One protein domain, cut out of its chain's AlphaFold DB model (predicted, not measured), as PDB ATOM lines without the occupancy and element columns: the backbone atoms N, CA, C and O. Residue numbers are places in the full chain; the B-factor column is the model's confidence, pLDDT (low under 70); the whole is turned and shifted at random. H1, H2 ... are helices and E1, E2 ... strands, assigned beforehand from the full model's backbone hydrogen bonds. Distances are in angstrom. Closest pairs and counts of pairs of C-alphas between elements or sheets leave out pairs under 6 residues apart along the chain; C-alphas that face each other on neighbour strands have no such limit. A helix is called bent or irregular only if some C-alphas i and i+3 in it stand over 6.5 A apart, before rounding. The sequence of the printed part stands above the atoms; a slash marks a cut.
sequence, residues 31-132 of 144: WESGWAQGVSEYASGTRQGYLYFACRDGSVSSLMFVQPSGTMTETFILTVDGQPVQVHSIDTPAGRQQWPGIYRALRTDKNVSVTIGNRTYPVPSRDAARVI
ATOM      1  N   TRP A  31     -28.655  -5.780 133.231       90.62
ATOM      2  CA  TRP A  31     -29.847  -6.581 133.447       90.62
ATOM      3  C   TRP A  31     -29.972  -6.999 134.902       90.62
ATOM      4  O   TRP A  31     -28.988  -7.327 135.569       90.62
ATOM      5  N   GLU A  32     -31.210  -7.031 135.363       89.81
ATOM      6  CA  GLU A  32     -31.584  -7.540 136.670       89.81
ATOM      7  C   GLU A  32     -32.861  -8.368 136.537       89.81
ATOM      8  O   GLU A  32     -33.663  -8.138 135.625       89.81
ATOM      9  N   SER A  33     -33.023  -9.345 137.426       90.31
ATOM     10  CA  SER A  33     -34.194 -10.213 137.469       90.31
ATOM     11  C   SER A  33     -34.766 -10.325 138.875       90.31
ATOM     12  O   SER A  33     -34.068 -10.133 139.874       90.31
ATOM     13  N   GLY A  34     -36.056 -10.633 138.940       88.38
ATOM     14  CA  GLY A  34     -36.796 -10.876 140.168       88.38
ATOM     15  C   GLY A  34     -37.815 -11.990 139.978       88.38
ATOM     16  O   GLY A  34     -38.191 -12.331 138.856       88.38
ATOM     17  N   TRP A  35     -38.262 -12.562 141.091       88.88
ATOM     18  CA  TRP A  35     -39.349 -13.531 141.098       88.88
ATOM     19  C   TRP A  35     -40.331 -13.195 142.214       88.88
ATOM     20  O   TRP A  35     -39.936 -13.032 143.371       88.88
ATOM     21  N   ALA A  36     -41.614 -13.116 141.874       84.62
ATOM     22  CA  ALA A  36     -42.682 -12.900 142.836       84.62
ATOM     23  C   ALA A  36     -43.985 -13.542 142.355       84.62
ATOM     24  O   ALA A  36     -44.416 -13.339 141.225       84.62
ATOM     25  N   GLN A  37     -44.651 -14.288 143.244       86.06
ATOM     26  CA  GLN A  37     -46.009 -14.809 143.019       86.06
ATOM     27  C   GLN A  37     -46.167 -15.587 141.694       86.06
ATOM     28  O   GLN A  37     -47.175 -15.452 141.001       86.06
ATOM     29  N   GLY A  38     -45.158 -16.387 141.325       83.75
ATOM     30  CA  GLY A  38     -45.171 -17.172 140.083       83.75
ATOM     31  C   GLY A  38     -44.854 -16.375 138.812       83.75
ATOM     32  O   GLY A  38     -44.990 -16.910 137.714       83.75
ATOM     33  N   VAL A  39     -44.421 -15.120 138.946       89.00
ATOM     34  CA  VAL A  39     -43.974 -14.275 137.837       89.00
ATOM     35  C   VAL A  39     -42.470 -14.070 137.942       89.00
ATOM     36  O   VAL A  39     -41.967 -13.681 138.995       89.00
ATOM     37  N   SER A  40     -41.761 -14.343 136.848       89.88
ATOM     38  CA  SER A  40     -40.361 -13.945 136.679       89.88
ATOM     39  C   SER A  40     -40.312 -12.623 135.934       89.88
ATOM     40  O   SER A  40     -41.005 -12.460 134.930       89.88
ATOM     41  N   GLU A  41     -39.502 -11.690 136.404       91.38
ATOM     42  CA  GLU A  41     -39.453 -10.318 135.908       91.38
ATOM     43  C   GLU A  41     -38.022  -9.928 135.595       91.38
ATOM     44  O   GLU A  41     -37.097 -10.331 136.299       91.38
ATOM     45  N   TYR A  42     -37.846  -9.132 134.549       91.94
ATOM     46  CA  TYR A  42     -36.543  -8.738 134.040       91.94
ATOM     47  C   TYR A  42     -36.588  -7.276 133.638       91.94
ATOM     48  O   TYR A  42     -37.554  -6.840 133.007       91.94
ATOM     49  N   ALA A  43     -35.533  -6.528 133.942       92.75
ATOM     50  CA  ALA A  43     -35.390  -5.181 133.416       92.75
ATOM     51  C   ALA A  43     -33.939  -4.801 133.136       92.75
ATOM     52  O   ALA A  43     -33.003  -5.313 133.752       92.75
ATOM     53  N   SER A  44     -33.772  -3.859 132.210       92.19
ATOM     54  CA  SER A  44     -32.505  -3.180 131.952       92.19
ATOM     55  C   SER A  44     -32.762  -1.775 131.428       92.19
ATOM     56  O   SER A  44     -33.647  -1.541 130.600       92.19
ATOM     57  N   GLY A  45     -31.981  -0.816 131.911       88.62
ATOM     58  CA  GLY A  45     -32.149   0.573 131.522       88.62
ATOM     59  C   GLY A  45     -31.207   1.542 132.213       88.62
ATOM     60  O   GLY A  45     -30.184   1.185 132.806       88.62
ATOM     61  N   THR A  46     -31.567   2.815 132.108       87.31
ATOM     62  CA  THR A  46     -30.829   3.943 132.676       87.31
ATOM     63  C   THR A  46     -31.768   4.810 133.519       87.31
ATOM     64  O   THR A  46     -32.949   4.517 133.675       87.31
ATOM     65  N   ARG A  47     -31.276   5.949 134.023       85.25
ATOM     66  CA  ARG A  47     -32.146   6.966 134.649       85.25
ATOM     67  C   ARG A  47     -33.225   7.505 133.703       85.25
ATOM     68  O   ARG A  47     -34.185   8.104 134.169       85.25
ATOM     69  N   GLN A  48     -33.038   7.348 132.395       87.25
ATOM     70  CA  GLN A  48     -33.960   7.837 131.376       87.25
ATOM     71  C   GLN A  48     -35.072   6.833 131.043       87.25
ATOM     72  O   GLN A  48     -35.889   7.119 130.178       87.25
ATOM     73  N   GLY A  49     -35.130   5.698 131.737       90.25
ATOM     74  CA  GLY A  49     -36.142   4.671 131.533       90.25
ATOM     75  C   GLY A  49     -35.518   3.297 131.355       90.25
ATOM     76  O   GLY A  49     -34.293   3.160 131.243       90.25
ATOM     77  N   TYR A  50     -36.370   2.282 131.349       92.62
ATOM     78  CA  TYR A  50     -35.951   0.891 131.283       92.62
ATOM     79  C   TYR A  50     -36.920   0.047 130.466       92.62
ATOM     80  O   TYR A  50     -38.130   0.283 130.448       92.62
ATOM     81  N   LEU A  51     -36.358  -0.950 129.790       94.50
ATOM     82  CA  LEU A  51     -37.124  -2.036 129.209       94.50
ATOM     83  C   LEU A  51     -37.434  -3.042 130.315       94.50
ATOM     84  O   LEU A  51     -36.548  -3.374 131.102       94.50
ATOM     85  N   TYR A  52     -38.668  -3.523 130.349       93.44
ATOM     86  CA  TYR A  52     -39.143  -4.534 131.280       93.44
ATOM     87  C   TYR A  52     -39.873  -5.636 130.518       93.44
ATOM     88  O   TYR A  52     -40.639  -5.360 129.589       93.44
ATOM     89  N   PHE A  53     -39.671  -6.879 130.935       93.19
ATOM     90  CA  PHE A  53     -40.528  -7.980 130.525       93.19
ATOM     91  C   PHE A  53     -40.777  -8.936 131.683       93.19
ATOM     92  O   PHE A  53     -39.963  -9.064 132.598       93.19
ATOM     93  N   ALA A  54     -41.916  -9.613 131.622       91.81
ATOM     94  CA  ALA A  54     -42.336 -10.558 132.639       91.81
ATOM     95  C   ALA A  54     -42.879 -11.830 132.018       91.81
ATOM     96  O   ALA A  54     -43.413 -11.823 130.902       91.81
ATOM     97  N   CYS A  55     -42.754 -12.916 132.768       90.00
ATOM     98  CA  CYS A  55     -43.169 -14.234 132.346       90.00
ATOM     99  C   CYS A  55     -43.935 -14.924 133.465       90.00
ATOM    100  O   CYS A  55     -43.471 -14.981 134.607       90.00
ATOM    101  N   ARG A  56     -45.106 -15.451 133.123       88.19
ATOM    102  CA  ARG A  56     -46.040 -16.121 134.026       88.19
ATOM    103  C   ARG A  56     -46.384 -17.476 133.433       88.19
ATOM    104  O   ARG A  56     -46.641 -17.571 132.238       88.19
ATOM    105  N   ASP A  57     -46.378 -18.507 134.272       83.69
ATOM    106  CA  ASP A  57     -46.727 -19.882 133.883       83.69
ATOM    107  C   ASP A  57     -45.929 -20.400 132.677       83.69
ATOM    108  O   ASP A  57     -46.397 -21.203 131.875       83.69
ATOM    109  N   GLY A  58     -44.686 -19.931 132.550       78.44
ATOM    110  CA  GLY A  58     -43.823 -20.302 131.445       78.44
ATOM    111  C   GLY A  58     -44.060 -19.506 130.168       78.44
ATOM    112  O   GLY A  58     -43.355 -19.797 129.222       78.44
ATOM    113  N   SER A  59     -44.959 -18.523 130.110       83.31
ATOM    114  CA  SER A  59     -45.192 -17.695 128.917       83.31
ATOM    115  C   SER A  59     -44.876 -16.229 129.170       83.31
ATOM    116  O   SER A  59     -45.051 -15.728 130.281       83.31
ATOM    117  N   VAL A  60     -44.426 -15.510 128.137       88.88
ATOM    118  CA  VAL A  60     -44.287 -14.051 128.236       88.88
ATOM    119  C   VAL A  60     -45.658 -13.419 128.482       88.88
ATOM    120  O   VAL A  60     -46.614 -13.649 127.740       88.88
ATOM    121  N   SER A  61     -45.761 -12.647 129.558       88.75
ATOM    122  CA  SER A  61     -46.997 -11.992 129.988       88.75
ATOM    123  C   SER A  61     -46.943 -10.479 129.835       88.75
ATOM    124  O   SER A  61     -47.981  -9.830 129.873       88.75
ATOM    125  N   SER A  62     -45.747  -9.903 129.695       90.56
ATOM    126  CA  SER A  62     -45.586  -8.474 129.445       90.56
ATOM    127  C   SER A  62     -44.253  -8.168 128.771       90.56
ATOM    128  O   SER A  62     -43.244  -8.814 129.058       90.56
ATOM    129  N   LEU A  63     -44.263  -7.156 127.908       93.31
ATOM    130  CA  LEU A  63     -43.088  -6.490 127.365       93.31
ATOM    131  C   LEU A  63     -43.426  -5.002 127.239       93.31
ATOM    132  O   LEU A  63     -44.289  -4.622 126.450       93.31
ATOM    133  N   MET A  64     -42.755  -4.160 128.016       94.25
ATOM    134  CA  MET A  64     -43.048  -2.731 128.067       94.25
ATOM    135  C   MET A  64     -41.793  -1.899 128.292       94.25
ATOM    136  O   MET A  64     -40.797  -2.362 128.847       94.25
ATOM    137  N   PHE A  65     -41.866  -0.636 127.895       93.94
ATOM    138  CA  PHE A  65     -40.884   0.367 128.272       93.94
ATOM    139  C   PHE A  65     -41.470   1.310 129.319       93.94
ATOM    140  O   PHE A  65     -42.568   1.845 129.140       93.94
ATOM    141  N   VAL A  66     -40.716   1.543 130.392       92.69
ATOM    142  CA  VAL A  66     -41.083   2.460 131.471       92.69
ATOM    143  C   VAL A  66     -40.238   3.723 131.363       92.69
ATOM    144  O   VAL A  66     -39.010   3.689 131.454       92.69
ATOM    145  N   GLN A  67     -40.906   4.853 131.147       90.25
ATOM    146  CA  GLN A  67     -40.290   6.176 131.041       90.25
ATOM    147  C   GLN A  67     -39.925   6.746 132.426       90.25
ATOM    148  O   GLN A  67     -40.447   6.278 133.436       90.25
ATOM    149  N   PRO A  68     -39.101   7.813 132.512       84.81
ATOM    150  CA  PRO A  68     -38.701   8.416 133.792       84.81
ATOM    151  C   PRO A  68     -39.870   8.935 134.625       84.81
ATOM    152  O   PRO A  68     -39.784   8.993 135.845       84.81
ATOM    153  N   SER A  69     -40.960   9.323 133.960       86.81
ATOM    154  CA  SER A  69     -42.208   9.749 134.593       86.81
ATOM    155  C   SER A  69     -42.974   8.601 135.260       86.81
ATOM    156  O   SER A  69     -43.991   8.855 135.895       86.81
ATOM    157  N   GLY A  70     -42.547   7.350 135.068       85.56
ATOM    158  CA  GLY A  70     -43.303   6.149 135.423       85.56
ATOM    159  C   GLY A  70     -44.349   5.748 134.377       85.56
ATOM    160  O   GLY A  70     -45.014   4.732 134.542       85.56
ATOM    161  N   THR A  71     -44.499   6.511 133.288       90.81
ATOM    162  CA  THR A  71     -45.409   6.158 132.190       90.81
ATOM    163  C   THR A  71     -44.924   4.896 131.483       90.81
ATOM    164  O   THR A  71     -43.777   4.836 131.035       90.81
ATOM    165  N   MET A  72     -45.813   3.916 131.341       91.88
ATOM    166  CA  MET A  72     -45.533   2.627 130.706       91.88
ATOM    167  C   MET A  72     -46.155   2.571 129.307       91.88
ATOM    168  O   MET A  72     -47.236   3.118 129.089       91.88
ATOM    169  N   THR A  73     -45.481   1.924 128.357       92.06
ATOM    170  CA  THR A  73     -46.034   1.628 127.025       92.06
ATOM    171  C   THR A  73     -45.613   0.244 126.547       92.06
ATOM    172  O   THR A  73     -44.456  -0.147 126.697       92.06
ATOM    173  N   GLU A  74     -46.543  -0.469 125.920       91.94
ATOM    174  CA  GLU A  74     -46.312  -1.764 125.263       91.94
ATOM    175  C   GLU A  74     -46.099  -1.618 123.749       91.94
ATOM    176  O   GLU A  74     -45.830  -2.586 123.047       91.94
ATOM    177  N   THR A  75     -46.235  -0.395 123.224       89.75
ATOM    178  CA  THR A  75     -45.999  -0.082 121.812       89.75
ATOM    179  C   THR A  75     -44.810   0.853 121.696       89.75
ATOM    180  O   THR A  75     -44.830   1.982 122.197       89.75
ATOM    181  N   PHE A  76     -43.762   0.369 121.042       93.81
ATOM    182  CA  PHE A  76     -42.513   1.086 120.815       93.81
ATOM    183  C   PHE A  76     -41.736   0.433 119.669       93.81
ATOM    184  O   PHE A  76     -42.062  -0.670 119.227       93.81
ATOM    185  N   ILE A  77     -40.704   1.108 119.175       95.94
ATOM    186  CA  ILE A  77     -39.776   0.521 118.204       95.94
ATOM    187  C   ILE A  77     -38.574  -0.012 118.976       95.94
ATOM    188  O   ILE A  77     -37.885   0.756 119.646       95.94
ATOM    189  N   LEU A  78     -38.309  -1.311 118.885       95.31
ATOM    190  CA  LEU A  78     -37.075  -1.912 119.375       95.31
ATOM    191  C   LEU A  78     -36.063  -1.927 118.233       95.31
ATOM    192  O   LEU A  78     -36.303  -2.552 117.208       95.31
ATOM    193  N   THR A  79     -34.930  -1.260 118.395       95.94
ATOM    194  CA  THR A  79     -33.842  -1.319 117.415       95.94
ATOM    195  C   THR A  79     -32.786  -2.290 117.911       95.94
ATOM    196  O   THR A  79     -32.301  -2.146 119.030       95.94
ATOM    197  N   VAL A  80     -32.432  -3.273 117.085       92.50
ATOM    198  CA  VAL A  80     -31.406  -4.281 117.375       92.50
ATOM    199  C   VAL A  80     -30.332  -4.186 116.297       92.50
ATOM    200  O   VAL A  80     -30.618  -4.450 115.132       92.50
ATOM    201  N   ASP A  81     -29.114  -3.780 116.658       91.44
ATOM    202  CA  ASP A  81     -28.000  -3.543 115.718       91.44
ATOM    203  C   ASP A  81     -28.401  -2.660 114.518       91.44
ATOM    204  O   ASP A  81     -28.062  -2.922 113.365       91.44
ATOM    205  N   GLY A  82     -29.187  -1.612 114.786       91.44
ATOM    206  CA  GLY A  82     -29.685  -0.688 113.763       91.44
ATOM    207  C   GLY A  82     -30.903  -1.184 112.974       91.44
ATOM    208  O   GLY A  82     -31.414  -0.435 112.146       91.44
ATOM    209  N   GLN A  83     -31.400  -2.397 113.228       92.62
ATOM    210  CA  GLN A  83     -32.608  -2.927 112.589       92.62
ATOM    211  C   GLN A  83     -33.845  -2.638 113.451       92.62
ATOM    212  O   GLN A  83     -33.937  -3.172 114.561       92.62
ATOM    213  N   PRO A  84     -34.790  -1.799 112.986       94.19
ATOM    214  CA  PRO A  84     -35.992  -1.486 113.742       94.19
ATOM    215  C   PRO A  84     -37.006  -2.634 113.674       94.19
ATOM    216  O   PRO A  84     -37.307  -3.170 112.608       94.19
ATOM    217  N   VAL A  85     -37.585  -2.962 114.821       91.31
ATOM    218  CA  VAL A  85     -38.693  -3.901 114.987       91.31
ATOM    219  C   VAL A  85     -39.827  -3.148 115.669       91.31
ATOM    220  O   VAL A  85     -39.684  -2.690 116.804       91.31
ATOM    221  N   GLN A  86     -40.960  -3.011 114.984       90.69
ATOM    222  CA  GLN A  86     -42.165  -2.480 115.612       90.69
ATOM    223  C   GLN A  86     -42.686  -3.517 116.607       90.69
ATOM    224  O   GLN A  86     -43.128  -4.593 116.203       90.69
ATOM    225  N   VAL A  87     -42.620  -3.192 117.896       87.31
ATOM    226  CA  VAL A  87     -43.160  -4.039 118.958       87.31
ATOM    227  C   VAL A  87     -44.632  -3.694 119.139       87.31
ATOM    228  O   VAL A  87     -45.004  -2.521 119.266       87.31
ATOM    229  N   HIS A  88     -45.453  -4.736 119.110       81.94
ATOM    230  CA  HIS A  88     -46.855  -4.705 119.507       81.94
ATOM    231  C   HIS A  88     -47.001  -5.349 120.884       81.94
ATOM    232  O   HIS A  88     -46.091  -6.053 121.332       81.94
ATOM    233  N   SER A  89     -48.157  -5.158 121.526       85.44
ATOM    234  CA  SER A  89     -48.397  -5.821 122.805       85.44
ATOM    235  C   SER A  89     -48.225  -7.334 122.668       85.44
ATOM    236  O   SER A  89     -48.658  -7.962 121.689       85.44
ATOM    237  N   ILE A  90     -47.514  -7.899 123.642       87.94
ATOM    238  CA  ILE A  90     -47.074  -9.292 123.640       87.94
ATOM    239  C   ILE A  90     -48.245 -10.266 123.811       87.94
ATOM    240  O   ILE A  90     -48.118 -11.453 123.522       87.94
ATOM    241  N   ASP A  91     -49.401  -9.762 124.241       83.44
ATOM    242  CA  ASP A  91     -50.654 -10.501 124.377       83.44
ATOM    243  C   ASP A  91     -51.367 -10.754 123.030       83.44
ATOM    244  O   ASP A  91     -52.260 -11.608 122.933       83.44
ATOM    245  N   THR A  92     -50.943 -10.079 121.959       85.50
ATOM    246  CA  THR A  92     -51.473 -10.267 120.606       85.50
ATOM    247  C   THR A  92     -50.785 -11.434 119.887       85.50
ATOM    248  O   THR A  92     -49.622 -11.740 120.160       85.50
ATOM    249  N   PRO A  93     -51.444 -12.099 118.914       86.12
ATOM    250  CA  PRO A  93     -50.791 -13.119 118.088       86.12
ATOM    251  C   PRO A  93     -49.514 -12.617 117.393       86.12
ATOM    252  O   PRO A  93     -48.514 -13.331 117.368       86.12
ATOM    253  N   ALA A  94     -49.526 -11.380 116.883       86.19
ATOM    254  CA  ALA A  94     -48.367 -10.767 116.235       86.19
ATOM    255  C   ALA A  94     -47.213 -10.536 117.226       86.19
ATOM    256  O   ALA A  94     -46.076 -10.903 116.932       86.19
ATOM    257  N   GLY A  95     -47.506 -10.004 118.418       86.88
ATOM    258  CA  GLY A  95     -46.509  -9.813 119.472       86.88
ATOM    259  C   GLY A  95     -45.865 -11.134 119.900       86.88
ATOM    260  O   GLY A  95     -44.637 -11.252 119.903       86.88
ATOM    261  N   ARG A  96     -46.671 -12.177 120.156       86.62
ATOM    262  CA  ARG A  96     -46.147 -13.511 120.509       86.62
ATOM    263  C   ARG A  96     -45.216 -14.084 119.439       86.62
ATOM    264  O   ARG A  96     -44.198 -14.680 119.780       86.62
ATOM    265  N   GLN A  97     -45.512 -13.875 118.154       88.19
ATOM    266  CA  GLN A  97     -44.638 -14.324 117.059       88.19
ATOM    267  C   GLN A  97     -43.284 -13.596 117.036       88.19
ATOM    268  O   GLN A  97     -42.279 -14.189 116.639       88.19
ATOM    269  N   GLN A  98     -43.227 -12.339 117.481       89.06
ATOM    270  CA  GLN A  98     -41.987 -11.557 117.561       89.06
ATOM    271  C   GLN A  98     -41.125 -11.931 118.780       89.06
ATOM    272  O   GLN A  98     -39.898 -11.774 118.737       89.06
ATOM    273  N   TRP A  99     -41.742 -12.451 119.850       90.12
ATOM    274  CA  TRP A  99     -41.089 -12.704 121.138       90.12
ATOM    275  C   TRP A  99     -39.774 -13.492 121.055       90.12
ATOM    276  O   TRP A  99     -38.780 -13.022 121.612       90.12
ATOM    277  N   PRO A 100     -39.684 -14.634 120.339       88.88
ATOM    278  CA  PRO A 100     -38.449 -15.413 120.313       88.88
ATOM    279  C   PRO A 100     -37.261 -14.634 119.736       88.88
ATOM    280  O   PRO A 100     -36.127 -14.809 120.182       88.88
ATOM    281  N   GLY A 101     -37.511 -13.778 118.740       89.50
ATOM    282  CA  GLY A 101     -36.485 -12.934 118.129       89.50
ATOM    283  C   GLY A 101     -36.021 -11.829 119.074       89.50
ATOM    284  O   GLY A 101     -34.817 -11.652 119.264       89.50
ATOM    285  N   ILE A 102     -36.975 -11.149 119.716       91.44
ATOM    286  CA  ILE A 102     -36.711 -10.103 120.712       91.44
ATOM    287  C   ILE A 102     -35.910 -10.681 121.880       91.44
ATOM    288  O   ILE A 102     -34.829 -10.184 122.183       91.44
ATOM    289  N   TYR A 103     -36.379 -11.774 122.483       91.44
ATOM    290  CA  TYR A 103     -35.731 -12.396 123.635       91.44
ATOM    291  C   TYR A 103     -34.264 -12.754 123.361       91.44
ATOM    292  O   TYR A 103     -33.373 -12.436 124.151       91.44
ATOM    293  N   ARG A 104     -33.988 -13.371 122.204       89.50
ATOM    294  CA  ARG A 104     -32.613 -13.707 121.804       89.50
ATOM    295  C   ARG A 104     -31.754 -12.461 121.626       89.50
ATOM    296  O   ARG A 104     -30.597 -12.490 122.024       89.50
ATOM    297  N   ALA A 105     -32.303 -11.391 121.051       91.12
ATOM    298  CA  ALA A 105     -31.576 -10.138 120.887       91.12
ATOM    299  C   ALA A 105     -31.212  -9.503 122.236       91.12
ATOM    300  O   ALA A 105     -30.066  -9.096 122.415       91.12
ATOM    301  N   LEU A 106     -32.148  -9.484 123.192       91.38
ATOM    302  CA  LEU A 106     -31.920  -8.933 124.533       91.38
ATOM    303  C   LEU A 106     -30.829  -9.683 125.296       91.38
ATOM    304  O   LEU A 106     -30.084  -9.068 126.048       91.38
ATOM    305  N   ARG A 107     -30.726 -10.999 125.087       90.19
ATOM    306  CA  ARG A 107     -29.742 -11.872 125.738       90.19
ATOM    307  C   ARG A 107     -28.302 -11.675 125.241       90.19
ATOM    308  O   ARG A 107     -27.362 -12.033 125.946       90.19
ATOM    309  N   THR A 108     -28.130 -11.197 124.014       86.31
ATOM    310  CA  THR A 108     -26.822 -11.081 123.347       86.31
ATOM    311  C   THR A 108     -26.167  -9.719 123.575       86.31
ATOM    312  O   THR A 108     -26.851  -8.758 123.907       86.31
ATOM    313  N   ASP A 109     -24.867  -9.593 123.287       77.94
ATOM    314  CA  ASP A 109     -24.117  -8.319 123.340       77.94
ATOM    315  C   ASP A 109     -24.484  -7.332 122.211       77.94
ATOM    316  O   ASP A 109     -23.693  -6.469 121.827       77.94
ATOM    317  N   LYS A 110     -25.686  -7.465 121.648       84.69
ATOM    318  CA  LYS A 110     -26.190  -6.604 120.583       84.69
ATOM    319  C   LYS A 110     -26.489  -5.206 121.099       84.69
ATOM    320  O   LYS A 110     -26.847  -5.008 122.262       84.69
ATOM    321  N   ASN A 111     -26.417  -4.239 120.192       89.19
ATOM    322  CA  ASN A 111     -26.812  -2.869 120.480       89.19
ATOM    323  C   ASN A 111     -28.333  -2.767 120.423       89.19
ATOM    324  O   ASN A 111     -28.919  -2.739 119.338       89.19
ATOM    325  N   VAL A 112     -28.962  -2.718 121.596       92.94
ATOM    326  CA  VAL A 112     -30.415  -2.609 121.722       92.94
ATOM    327  C   VAL A 112     -30.808  -1.211 122.190       92.94
ATOM    328  O   VAL A 112     -30.242  -0.660 123.137       92.94
ATOM    329  N   SER A 113     -31.816  -0.635 121.544       94.62
ATOM    330  CA  SER A 113     -32.458   0.597 121.992       94.62
ATOM    331  C   SER A 113     -33.966   0.556 121.779       94.62
ATOM    332  O   SER A 113     -34.484  -0.210 120.968       94.62
ATOM    333  N   VAL A 114     -34.678   1.385 122.531       94.94
ATOM    334  CA  VAL A 114     -36.120   1.581 122.415       94.94
ATOM    335  C   VAL A 114     -36.389   3.000 121.946       94.94
ATOM    336  O   VAL A 114     -35.896   3.951 122.549       94.94
ATOM    337  N   THR A 115     -37.207   3.150 120.911       95.81
ATOM    338  CA  THR A 115     -37.642   4.447 120.397       95.81
ATOM    339  C   THR A 115     -39.132   4.644 120.641       95.81
ATOM    340  O   THR A 115     -39.957   3.801 120.283       95.81
ATOM    341  N   ILE A 116     -39.470   5.783 121.249       92.44
ATOM    342  CA  ILE A 116     -40.841   6.231 121.517       92.44
ATOM    343  C   ILE A 116     -40.957   7.671 121.023       92.44
ATOM    344  O   ILE A 116     -40.299   8.577 121.546       92.44
ATOM    345  N   GLY A 117     -41.786   7.890 120.000       90.88
ATOM    346  CA  GLY A 117     -41.864   9.181 119.320       90.88
ATOM    347  C   GLY A 117     -40.501   9.576 118.743       90.88
ATOM    348  O   GLY A 117     -39.934   8.850 117.934       90.88
ATOM    349  N   ASN A 118     -39.963  10.715 119.181       92.38
ATOM    350  CA  ASN A 118     -38.658  11.230 118.751       92.38
ATOM    351  C   ASN A 118     -37.508  10.925 119.730       92.38
ATOM    352  O   ASN A 118     -36.406  11.449 119.559       92.38
ATOM    353  N   ARG A 119     -37.747  10.122 120.774       93.38
ATOM    354  CA  ARG A 119     -36.744   9.797 121.797       93.38
ATOM    355  C   ARG A 119     -36.287   8.357 121.671       93.38
ATOM    356  O   ARG A 119     -37.113   7.465 121.520       93.38
ATOM    357  N   THR A 120     -34.978   8.157 121.786       94.06
ATOM    358  CA  THR A 120     -34.334   6.841 121.799       94.06
ATOM    359  C   THR A 120     -33.673   6.620 123.153       94.06
ATOM    360  O   THR A 120     -32.962   7.494 123.646       94.06
ATOM    361  N   TYR A 121     -33.889   5.446 123.730       92.25
ATOM    362  CA  TYR A 121     -33.383   5.042 125.032       92.25
ATOM    363  C   TYR A 121     -32.509   3.796 124.863       92.25
ATOM    364  O   TYR A 121     -32.969   2.816 124.273       92.25
ATOM    365  N   PRO A 122     -31.260   3.791 125.349       91.25
ATOM    366  CA  PRO A 122     -30.426   2.599 125.282       91.25
ATOM    367  C   PRO A 122     -30.958   1.518 126.227       91.25
ATOM    368  O   PRO A 122     -31.372   1.820 127.351       91.25
ATOM    369  N   VAL A 123     -30.887   0.262 125.788       91.62
ATOM    370  CA  VAL A 123     -31.115  -0.921 126.624       91.62
ATOM    371  C   VAL A 123     -29.761  -1.607 126.820       91.62
ATOM    372  O   VAL A 123     -29.264  -2.267 125.908       91.62
ATOM    373  N   PRO A 124     -29.122  -1.421 127.983       89.44
ATOM    374  CA  PRO A 124     -27.830  -2.029 128.278       89.44
ATOM    375  C   PRO A 124     -27.876  -3.560 128.169       89.44
ATOM    376  O   PRO A 124     -28.763  -4.193 128.737       89.44
ATOM    377  N   SER A 125     -26.894  -4.159 127.495       88.25
ATOM    378  CA  SER A 125     -26.754  -5.618 127.340       88.25
ATOM    379  C   SER A 125     -25.892  -6.274 128.424       88.25
ATOM    380  O   SER A 125     -25.845  -7.498 128.527       88.25
ATOM    381  N   ARG A 126     -25.224  -5.484 129.277       87.25
ATOM    382  CA  ARG A 126     -24.359  -6.009 130.343       87.25
ATOM    383  C   ARG A 126     -25.134  -6.978 131.234       87.25
ATOM    384  O   ARG A 126     -26.234  -6.665 131.687       87.25
ATOM    385  N   ASP A 127     -24.523  -8.130 131.495       88.19
ATOM    386  CA  ASP A 127     -25.086  -9.243 132.266       88.19
ATOM    387  C   ASP A 127     -26.337  -9.910 131.673       88.19
ATOM    388  O   ASP A 127     -26.867 -10.833 132.294       88.19
ATOM    389  N   ALA A 128     -26.787  -9.536 130.471       89.81
ATOM    390  CA  ALA A 128     -27.985 -10.121 129.868       89.81
ATOM    391  C   ALA A 128     -27.906 -11.650 129.806       89.81
ATOM    392  O   ALA A 128     -28.794 -12.344 130.292       89.81
ATOM    393  N   ALA A 129     -26.796 -12.185 129.289       89.94
ATOM    394  CA  ALA A 129     -26.581 -13.625 129.177       89.94
ATOM    395  C   ALA A 129     -26.516 -14.356 130.535       89.94
ATOM    396  O   ALA A 129     -26.724 -15.568 130.602       89.94
ATOM    397  N   ARG A 130     -26.222 -13.636 131.620       89.50
ATOM    398  CA  ARG A 130     -26.156 -14.182 132.980       89.50
ATOM    399  C   ARG A 130     -27.519 -14.161 133.673       89.50
ATOM    400  O   ARG A 130     -27.795 -15.052 134.465       89.50
ATOM    401  N   VAL A 131     -28.313 -13.122 133.420       89.19
ATOM    402  CA  VAL A 131     -29.558 -12.817 134.147       89.19
ATOM    403  C   VAL A 131     -30.781 -13.394 133.461       89.19
ATOM    404  O   VAL A 131     -31.652 -13.949 134.115       89.19
ATOM    405  N   ILE A 132     -30.845 -13.243 132.145       89.25
ATOM    406  CA  ILE A 132     -31.862 -13.870 131.315       89.25
ATOM    407  C   ILE A 132     -31.454 -15.347 131.188       89.25
ATOM    408  O   ILE A 132     -30.260 -15.645 131.200       89.25
TER     409      ILE A 132
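This is residues 31 to 132 of the 144 residues of an uncharacterized protein of Laribacter hongkongensis (UniProt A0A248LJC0). Two four-stranded antiparallel sheets, E1 E2 E3 E4 and E6 E5 E7 E8, are partly face to face with their strands crossed, and the helix H1 packs on both of them. The short helix H2 sits at one end of H1 and only grazes the sheet E1 E2 E3 E4. The printed part has 102 residues with eight named strands and two named helices, in the order E1 E2 E3 E4 E5 E6 H1 E7 E8 H2, and its class is mixed, helices and strands. It is compact, with a radius of gyration of the C-alphas of 12.6 A, and its rounded outline spans 36 by 29 by 28 A.

E1, residues 32 to 36, begins at C-alpha 32 (-31.584, -7.540, 136.670). E2, residues 39 to 46, is 23.1 A from first to last C-alpha; E3, residues 49 to 56, is 23.2 A; and E4, residues 59 to 66, is 20.7 A. E5 holds residues 76 to 80 and E6 residues 83 to 87. H1, residues 93 to 107, is 22.4 A long and begins at C-alpha 93 (-50.791, -13.119, 118.088). It is irregular: C-alphas 97 and 100 are 7.1 A apart, against about 5 A in a regular helix. E7 holds residues 112 to 116 and E8 residues 119 to 123. H2, residues 128 to 131, ends at C-alpha 131 (-29.558, -12.817, 134.147).

E1, E2, E3 and E4 form a meander, each strand the antiparallel neighbour of the one before, in a strongly twisted sheet with E1 and E4 as edge strands. N 34 and O 41 of the hairpin E1 and E2 are 2.9 A apart, N 42 and O 53 of E2 and E3 2.9 A, and N 52 and O 64 of E3 and E4 2.9 A, within hydrogen-bond range. Residues 65 to 66 of E4 also pair, antiparallel, with residues 72 to 73 of the link to E5. The second sheet runs E6 E5 E7 E8 and is only just strongly twisted, with C-alphas up to 4.4 A off its best plane. Its neighbours are antiparallel, with N 85 and O 78 of E6 and E5 at 2.7 A, N 79 and O 113 of E5 and E7 at 2.8 A, and N 114 and O 121 of E7 and E8 at 2.8 A. The two sheets make a sandwich, two sheets face to face: the parts that face each other are 9.6 A centre to centre and the strands of one stand at 90 degrees to those of the other. The closest C-alphas of E2 and E8 are those of Gly 45 and Val 123, 5.2 A apart. H1 is on the first sheet at a height of 9.5 A, over E4 and across the strands at 72 degrees on the local plane; the closest C-alphas of the two are those of Val 60 and Trp 99, 7.9 A apart. H1 is also on one face of the second sheet, two layers, at a height of 9.6 A, over E6 and E5 and slantwise to the strands, at 44 degrees to E6 on the local plane. E6, H1 and E7 form a split strand-helix-strand unit, two strands running the same way with E5 between them, and its crossover is right-handed. H1 and H2 only just touch, with 3 pairs of C-alphas within 8 A, made by residues 106 to 107 of H1 alone; the closest are those of Arg 107 and Ala 128, 4.8 A apart. In H1, 9 of 11 O i to N i+4 pairs are within hydrogen-bond range, and H2 is too short for such a pair.

The two C-alphas farthest apart are those of Gln 37 and Gly 82, at 36.4 A, while those of Trp 31 and Ile 132, the first and last printed, are 7.9 A apart. The printed part has no cut and no long link; the link from E4 to E5, 9 residues, is short and the others are tight. The mean pLDDT of the printed part is 89.7, and no printed residue is under 70.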